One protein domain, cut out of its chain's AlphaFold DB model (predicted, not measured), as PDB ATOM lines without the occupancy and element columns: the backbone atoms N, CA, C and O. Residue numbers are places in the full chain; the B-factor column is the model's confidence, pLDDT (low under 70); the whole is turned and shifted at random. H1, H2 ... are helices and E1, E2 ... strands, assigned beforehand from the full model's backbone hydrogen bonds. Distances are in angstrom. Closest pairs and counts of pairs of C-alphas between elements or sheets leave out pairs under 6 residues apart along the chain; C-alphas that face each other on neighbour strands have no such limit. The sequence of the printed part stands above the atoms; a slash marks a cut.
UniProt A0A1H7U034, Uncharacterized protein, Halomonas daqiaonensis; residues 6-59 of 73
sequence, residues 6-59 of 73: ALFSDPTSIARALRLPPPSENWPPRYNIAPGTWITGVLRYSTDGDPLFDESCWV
ATOM      1  N   ALA A   6     -52.174 -21.650   7.274       89.44
ATOM      2  CA  ALA A   6     -51.496 -21.545   8.557       89.44
ATOM      3  C   ALA A   6     -50.145 -22.273   8.508       89.44
ATOM      4  O   ALA A   6     -50.063 -23.401   8.024       89.44
ATOM      5  N   LEU A   7     -49.103 -21.641   9.044       88.44
ATOM      6  CA  LEU A   7     -47.765 -22.193   9.228       88.44
ATOM      7  C   LEU A   7     -47.416 -22.107  10.713       88.44
ATOM      8  O   LEU A   7     -47.029 -21.049  11.196       88.44
ATOM      9  N   PHE A   8     -47.590 -23.199  11.450       88.88
ATOM     10  CA  PHE A   8     -47.310 -23.261  12.893       88.88
ATOM     11  C   PHE A   8     -46.487 -24.489  13.295       88.88
ATOM     12  O   PHE A   8     -46.217 -24.696  14.476       88.88
ATOM     13  N   SER A   9     -46.127 -25.321  12.320       87.81
ATOM     14  CA  SER A   9     -45.357 -26.537  12.541       87.81
ATOM     15  C   SER A   9     -43.941 -26.215  13.004       87.81
ATOM     16  O   SER A   9     -43.324 -25.262  12.523       87.81
ATOM     17  N   ASP A  10     -43.432 -27.060  13.899       88.12
ATOM     18  CA  ASP A  10     -42.070 -26.972  14.408       88.12
ATOM     19  C   ASP A  10     -41.037 -27.101  13.262       88.12
ATOM     20  O   ASP A  10     -41.058 -28.098  12.525       88.12
ATOM     21  N   PRO A  11     -40.120 -26.125  13.110       87.12
ATOM     22  CA  PRO A  11     -39.119 -26.119  12.044       87.12
ATOM     23  C   PRO A  11     -38.202 -27.346  12.046       87.12
ATOM     24  O   PRO A  11     -37.881 -27.883  10.985       87.12
ATOM     25  N   THR A  12     -37.833 -27.851  13.228       88.56
ATOM     26  CA  THR A  12     -36.965 -29.036  13.362       88.56
ATOM     27  C   THR A  12     -37.667 -30.296  12.858       88.56
ATOM     28  O   THR A  12     -37.071 -31.129  12.169       88.56
ATOM     29  N   SER A  13     -38.954 -30.433  13.167       89.31
ATOM     30  CA  SER A  13     -39.793 -31.540  12.714       89.31
ATOM     31  C   SER A  13     -39.965 -31.530  11.194       89.31
ATOM     32  O   SER A  13     -39.872 -32.585  10.564       89.31
ATOM     33  N   ILE A  14     -40.138 -30.346  10.593       89.88
ATOM     34  CA  ILE A  14     -40.181 -30.183   9.132       89.88
ATOM     35  C   ILE A  14     -38.831 -30.539   8.502       89.88
ATOM     36  O   ILE A  14     -38.796 -31.335   7.564       89.88
ATOM     37  N   ALA A  15     -37.720 -30.020   9.032       90.75
ATOM     38  CA  ALA A  15     -36.382 -30.323   8.525       90.75
ATOM     39  C   ALA A  15     -36.094 -31.830   8.557       90.75
ATOM     40  O   ALA A  15     -35.663 -32.405   7.558       90.75
ATOM     41  N   ARG A  16     -36.438 -32.508   9.659       90.88
ATOM     42  CA  ARG A  16     -36.303 -33.967   9.774       90.88
ATOM     43  C   ARG A  16     -37.162 -34.709   8.750       90.88
ATOM     44  O   ARG A  16     -36.669 -35.652   8.131       90.88
ATOM     45  N   ALA A  17     -38.420 -34.308   8.568       89.94
ATOM     46  CA  ALA A  17     -39.319 -34.934   7.596       89.94
ATOM     47  C   ALA A  17     -38.802 -34.785   6.155       89.94
ATOM     48  O   ALA A  17     -38.919 -35.715   5.358       89.94
ATOM     49  N   LEU A  18     -38.179 -33.645   5.849       89.00
ATOM     50  CA  LEU A  18     -37.600 -33.338   4.541       89.00
ATOM     51  C   LEU A  18     -36.142 -33.804   4.385       89.00
ATOM     52  O   LEU A  18     -35.583 -33.662   3.302       89.00
ATOM     53  N   ARG A  19     -35.541 -34.393   5.431       89.38
ATOM     54  CA  ARG A  19     -34.119 -34.792   5.493       89.38
ATOM     55  C   ARG A  19     -33.159 -33.635   5.193       89.38
ATOM     56  O   ARG A  19     -32.125 -33.827   4.560       89.38
ATOM     57  N   LEU A  20     -33.513 -32.447   5.668       88.94
ATOM     58  CA  LEU A  20     -32.738 -31.222   5.531       88.94
ATOM     59  C   LEU A  20     -32.000 -30.889   6.827       88.94
ATOM     60  O   LEU A  20     -32.446 -31.293   7.910       88.94
ATOM     61  N   PRO A  21     -30.892 -30.131   6.747       86.88
ATOM     62  CA  PRO A  21     -30.321 -29.514   7.932       86.88
ATOM     63  C   PRO A  21     -31.373 -28.618   8.607       86.88
ATOM     64  O   PRO A  21     -32.197 -28.008   7.918       86.88
ATOM     65  N   PRO A  22     -31.386 -28.548   9.948       84.94
ATOM     66  CA  PRO A  22     -32.304 -27.671  10.655       84.94
ATOM     67  C   PRO A  22     -32.054 -26.211  10.245       84.94
ATOM     68  O   PRO A  22     -30.898 -25.830  10.034       84.94
ATOM     69  N   PRO A  23     -33.112 -25.393  10.123       83.31
ATOM     70  CA  PRO A  23     -32.951 -23.979   9.820       83.31
ATOM     71  C   PRO A  23     -32.184 -23.279  10.948       83.31
ATOM     72  O   PRO A  23     -32.279 -23.666  12.113       83.31
ATOM     73  N   SER A  24     -31.424 -22.240  10.601       78.56
ATOM     74  CA  SER A  24     -30.657 -21.445  11.570       78.56
ATOM     75  C   SER A  24     -31.551 -20.660  12.530       78.56
ATOM     76  O   SER A  24     -31.160 -20.413  13.667       78.56
ATOM     77  N   GLU A  25     -32.751 -20.288  12.081       78.50
ATOM     78  CA  GLU A  25     -33.737 -19.549  12.862       78.50
ATOM     79  C   GLU A  25     -35.100 -20.244  12.813       78.50
ATOM     80  O   GLU A  25     -35.546 -20.725  11.768       78.50
ATOM     81  N   ASN A  26     -35.783 -20.279  13.957       79.88
ATOM     82  CA  ASN A  26     -37.164 -20.736  14.011       79.88
ATOM     83  C   ASN A  26     -38.094 -19.640  13.480       79.88
ATOM     84  O   ASN A  26     -38.059 -18.506  13.960       79.88
ATOM     85  N   TRP A  27     -38.993 -19.989  12.558       83.44
ATOM     86  CA  TRP A  27     -40.065 -19.080  12.153       83.44
ATOM     87  C   TRP A  27     -41.195 -19.058  13.197       83.44
ATOM     88  O   TRP A  27     -41.581 -20.107  13.724       83.44
ATOM     89  N   PRO A  28     -41.771 -17.879  13.496       84.94
ATOM     90  CA  PRO A  28     -42.901 -17.787  14.407       84.94
ATOM     91  C   PRO A  28     -44.158 -18.416  13.782       84.94
ATOM     92  O   PRO A  28     -44.366 -18.302  12.570       84.94
ATOM     93  N   PRO A  29     -45.041 -19.029  14.590       88.19
ATOM     94  CA  PRO A  29     -46.295 -19.578  14.097       88.19
ATOM     95  C   PRO A  29     -47.229 -18.468  13.583       88.19
ATOM     96  O   PRO A  29     -47.449 -17.454  14.247       88.19
ATOM     97  N   ARG A  30     -47.809 -18.666  12.395       90.06
ATOM     98  CA  ARG A  30     -48.716 -17.733  11.710       90.06
ATOM     99  C   ARG A  30     -49.979 -18.473  11.269       90.06
ATOM    100  O   ARG A  30     -49.913 -19.366  10.435       90.06
ATOM    101  N   TYR A  31     -51.142 -18.088  11.792       87.75
ATOM    102  CA  TYR A  31     -52.406 -18.816  11.574       87.75
ATOM    103  C   TYR A  31     -53.300 -18.253  10.456       87.75
ATOM    104  O   TYR A  31     -54.350 -18.820  10.167       87.75
ATOM    105  N   ASN A  32     -52.911 -17.138   9.834       88.62
ATOM    106  CA  ASN A  32     -53.723 -16.446   8.832       88.62
ATOM    107  C   ASN A  32     -52.841 -15.767   7.773       88.62
ATOM    108  O   ASN A  32     -52.829 -14.543   7.644       88.62
ATOM    109  N   ILE A  33     -52.046 -16.562   7.058       88.94
ATOM    110  CA  ILE A  33     -51.175 -16.053   5.999       88.94
ATOM    111  C   ILE A  33     -52.035 -15.761   4.770       88.94
ATOM    112  O   ILE A  33     -52.767 -16.634   4.303       88.94
ATOM    113  N   ALA A  34     -51.966 -14.525   4.272       89.25
ATOM    114  CA  ALA A  34     -52.645 -14.068   3.062       89.25
ATOM    115  C   ALA A  34     -51.687 -14.087   1.852       89.25
ATOM    116  O   ALA A  34     -50.470 -14.048   2.053       89.25
ATOM    117  N   PRO A  35     -52.194 -14.122   0.608       87.69
ATOM    118  CA  PRO A  35     -51.353 -14.138  -0.587       87.69
ATOM    119  C   PRO A  35     -50.472 -12.886  -0.650       87.69
ATOM    120  O   PRO A  35     -50.876 -11.825  -0.173       87.69
ATOM    121  N   GLY A  36     -49.270 -13.013  -1.212       86.06
ATOM    122  CA  GLY A  36     -48.277 -11.928  -1.245       86.06
ATOM    123  C   GLY A  36     -47.503 -11.724   0.064       86.06
ATOM    124  O   GLY A  36     -46.770 -10.749   0.202       86.06
ATOM    125  N   THR A  37     -47.652 -12.631   1.033       88.62
ATOM    126  CA  THR A  37     -46.850 -12.623   2.266       88.62
ATOM    127  C   THR A  37     -45.544 -13.383   2.049       88.62
ATOM    128  O   THR A  37     -45.555 -14.466   1.464       88.62
ATOM    129  N   TRP A  38     -44.435 -12.857   2.572       88.25
ATOM    130  CA  TRP A  38     -43.168 -13.582   2.655       88.25
ATOM    131  C   TRP A  38     -43.234 -14.676   3.722       88.25
ATOM    132  O   TRP A  38     -43.619 -14.430   4.874       88.25
ATOM    133  N   ILE A  39     -42.900 -15.894   3.309       88.62
ATOM    134  CA  ILE A  39     -42.957 -17.107   4.119       88.62
ATOM    135  C   ILE A  39     -41.650 -17.878   3.984       88.62
ATOM    136  O   ILE A  39     -41.034 -17.886   2.920       88.62
ATOM    137  N   THR A  40     -41.256 -18.579   5.043       89.56
ATOM    138  CA  THR A  40     -40.165 -19.547   4.945       89.56
ATOM    139  C   THR A  40     -40.655 -20.768   4.178       89.56
ATOM    140  O   THR A  40     -41.657 -21.389   4.543       89.56
ATOM    141  N   GLY A  41     -39.951 -21.097   3.104       88.38
ATOM    142  CA  GLY A  41     -40.191 -22.267   2.279       88.38
ATOM    143  C   GLY A  41     -38.914 -23.077   2.102       88.38
ATOM    144  O   GLY A  41     -37.828 -22.661   2.495       88.38
ATOM    145  N   VAL A  42     -39.059 -24.254   1.500       89.12
ATOM    146  CA  VAL A  42     -37.920 -25.025   1.005       89.12
ATOM    147  C   VAL A  42     -37.819 -24.781  -0.488       89.12
ATOM    148  O   VAL A  42     -38.715 -25.165  -1.242       89.12
ATOM    149  N   LEU A  43     -36.740 -24.129  -0.900       88.75
ATOM    150  CA  LEU A  43     -36.479 -23.775  -2.285       88.75
ATOM    151  C   LEU A  43     -35.374 -24.654  -2.854       88.75
ATOM    152  O   LEU A  43     -34.454 -25.081  -2.157       88.75
ATOM    153  N   ARG A  44     -35.469 -24.909  -4.157       89.19
ATOM    154  CA  ARG A  44     -34.418 -25.549  -4.939       89.19
ATOM    155  C   ARG A  44     -34.079 -24.634  -6.115       89.19
ATOM    156  O   ARG A  44     -34.900 -24.464  -7.009       89.19
ATOM    157  N   TYR A  45     -32.877 -24.058  -6.116       84.00
ATOM    158  CA  TYR A  45     -32.449 -23.089  -7.142       84.00
ATOM    159  C   TYR A  45     -31.911 -23.732  -8.426       84.00
ATOM    160  O   TYR A  45     -31.660 -23.048  -9.414       84.00
ATOM    161  N   SER A  46     -31.680 -25.044  -8.433       85.38
ATOM    162  CA  SER A  46     -31.203 -25.795  -9.599       85.38
ATOM    163  C   SER A  46     -31.714 -27.222  -9.522       85.38
ATOM    164  O   SER A  46     -31.835 -27.749  -8.423       85.38
ATOM    165  N   THR A  47     -31.988 -27.871 -10.652       81.75
ATOM    166  CA  THR A  47     -32.550 -29.236 -10.678       81.75
ATOM    167  C   THR A  47     -31.763 -30.221  -9.804       81.75
ATOM    168  O   THR A  47     -32.381 -31.002  -9.076       81.75
ATOM    169  N   ASP A  48     -30.433 -30.099  -9.805       83.81
ATOM    170  CA  ASP A  48     -29.493 -30.935  -9.045       83.81
ATOM    171  C   ASP A  48     -29.024 -30.315  -7.715       83.81
ATOM    172  O   ASP A  48     -28.211 -30.906  -7.012       83.81
ATOM    173  N   GLY A  49     -29.498 -29.115  -7.368       82.25
ATOM    174  CA  GLY A  49     -29.118 -28.436  -6.130       82.25
ATOM    175  C   GLY A  49     -29.824 -29.014  -4.905       82.25
ATOM    176  O   GLY A  49     -30.977 -29.455  -4.982       82.25
ATOM    177  N   ASP A  50     -29.151 -28.955  -3.756       86.81
ATOM    178  CA  ASP A  50     -29.760 -29.325  -2.482       86.81
ATOM    179  C   ASP A  50     -30.895 -28.350  -2.122       86.81
ATOM    180  O   ASP A  50     -30.769 -27.140  -2.348       86.81
ATOM    181  N   PRO A  51     -32.025 -28.840  -1.579       88.81
ATOM    182  CA  PRO A  51     -33.080 -27.961  -1.107       88.81
ATOM    183  C   PRO A  51     -32.601 -27.198   0.127       88.81
ATOM    184  O   PRO A  51     -31.986 -27.773   1.024       88.81
ATOM    185  N   LEU A  52     -32.924 -25.913   0.198       88.19
ATOM    186  CA  LEU A  52     -32.531 -25.040   1.300       88.19
ATOM    187  C   LEU A  52     -33.753 -24.311   1.845       88.19
ATOM    188  O   LEU A  52     -34.705 -24.038   1.112       88.19
ATOM    189  N   PHE A  53     -33.727 -24.007   3.141       89.00
ATOM    190  CA  PHE A  53     -34.707 -23.106   3.735       89.00
ATOM    191  C   PHE A  53     -34.378 -21.672   3.325       89.00
ATOM    192  O   PHE A  53     -33.271 -21.209   3.587       89.00
ATOM    193  N   ASP A  54     -35.336 -20.991   2.706       88.38
ATOM    194  CA  ASP A  54     -35.226 -19.575   2.352       88.38
ATOM    195  C   ASP A  54     -36.609 -18.908   2.356       88.38
ATOM    196  O   ASP A  54     -37.653 -19.573   2.370       88.38
ATOM    197  N   GLU A  55     -36.632 -17.581   2.379       88.44
ATOM    198  CA  GLU A  55     -37.859 -16.803   2.305       88.44
ATOM    199  C   GLU A  55     -38.332 -16.653   0.856       88.44
ATOM    200  O   GLU A  55     -37.596 -16.265  -0.046       88.44
ATOM    201  N   SER A  56     -39.614 -16.925   0.624       85.88
ATOM    202  CA  SER A  56     -40.259 -16.710  -0.670       85.88
ATOM    203  C   SER A  56     -41.609 -16.033  -0.502       85.88
ATOM    204  O   SER A  56     -42.289 -16.172   0.517       85.88
ATOM    205  N   CYS A  57     -42.003 -15.260  -1.509       84.62
ATOM    206  CA  CYS A  57     -43.301 -14.612  -1.520       84.62
ATOM    207  C   CYS A  57     -44.382 -15.627  -1.911       84.62
ATOM    208  O   CYS A  57     -44.273 -16.294  -2.939       84.62
ATOM    209  N   TRP A  58     -45.455 -15.723  -1.120       79.69
ATOM    210  CA  TRP A  58     -46.604 -16.584  -1.413       79.69
ATOM    211  C   TRP A  58     -47.538 -15.966  -2.466       79.69
ATOM    212  O   TRP A  58     -48.728 -15.735  -2.242       79.69
ATOM    213  N   VAL A  59     -46.960 -15.628  -3.613       78.62
ATOM    214  CA  VAL A  59     -47.619 -15.311  -4.878       78.62
ATOM    215  C   VAL A  59     -46.557 -15.390  -5.969       78.62
ATOM    216  O   VAL A  59     -45.395 -15.043  -5.743       78.62
TER     217      VAL A  59
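Overview. This is residues 6 to 59 of the 73 residues of an uncharacterized protein of Halomonas daqiaonensis (UniProt A0A1H7U034). The domain has the form of a U lying on its side: one arm is the run of residues 6 to 29, which goes out through the short helix H1 and comes back as a long loop, and the other arm is the twisted hairpin of E2 and E3. The short strand E1 and the tight turn after it join the two arms at one end. The 54 printed residues hold one named helix and three named strands, in the order H1, E1, E2, E3, and E2 and E3 make an antiparallel sheet of two strands. The class is mixed, helices and strands, with under half of the residues in named elements. The whole is only just compact, close to loose, with a radius of gyration of the C-alphas of 11.6 A, and it spans 32 by 23 by 16 A.

Along the chain. The printed part begins at Ala 6. H1 covers residues 11 to 18, from C-alpha 11 at (-39.119, -26.119, 12.044), and is 10.5 A from first to last C-alpha. E1 covers residues 30 to 33 and is 6.4 A long. E2, residues 38 to 43, is 13.2 A long and begins with C-alpha 38 at (-43.168, -13.582, 2.655). E3, residues 52 to 57, is 15.3 A long and ends with C-alpha 57 at (-43.301, -14.612, -1.520).

Arrangement. E2 and E3 form a hairpin of antiparallel neighbour strands, with 142 degrees between their N-to-C directions. The C-alphas of Trp 38 and Cys 57 face each other at 4.3 A, and those of Val 42 and Phe 53 at 4.6 A. N 41 and O 54, 2.9 A apart, are within hydrogen-bond range, as are N 54 and O 41 at 3.0 A. E1 pairs with no named strand. E1 and E2 are only just apart, with their closest C-alphas 8.5 A from each other, and E1 and E3 are apart. H1 is apart from E1, from E2 and from E3. In H1 each O i to N i+4 pair is within hydrogen-bond range.

Size, cuts and confidence. The two C-alphas farthest apart are those of Asn 32 and Asp 48, at 33.4 A, while the C-alphas of Ala 6 and Val 59, the first and last printed, are 15.3 A apart. The link from H1 to E1, with 11 residues, is long; the link from E1 to E2, with 4, is tight; and the link from E2 to E3, with 8, is short. The printed part has no cut. The mean pLDDT of the printed part is 86.8, and no printed residue is under 70.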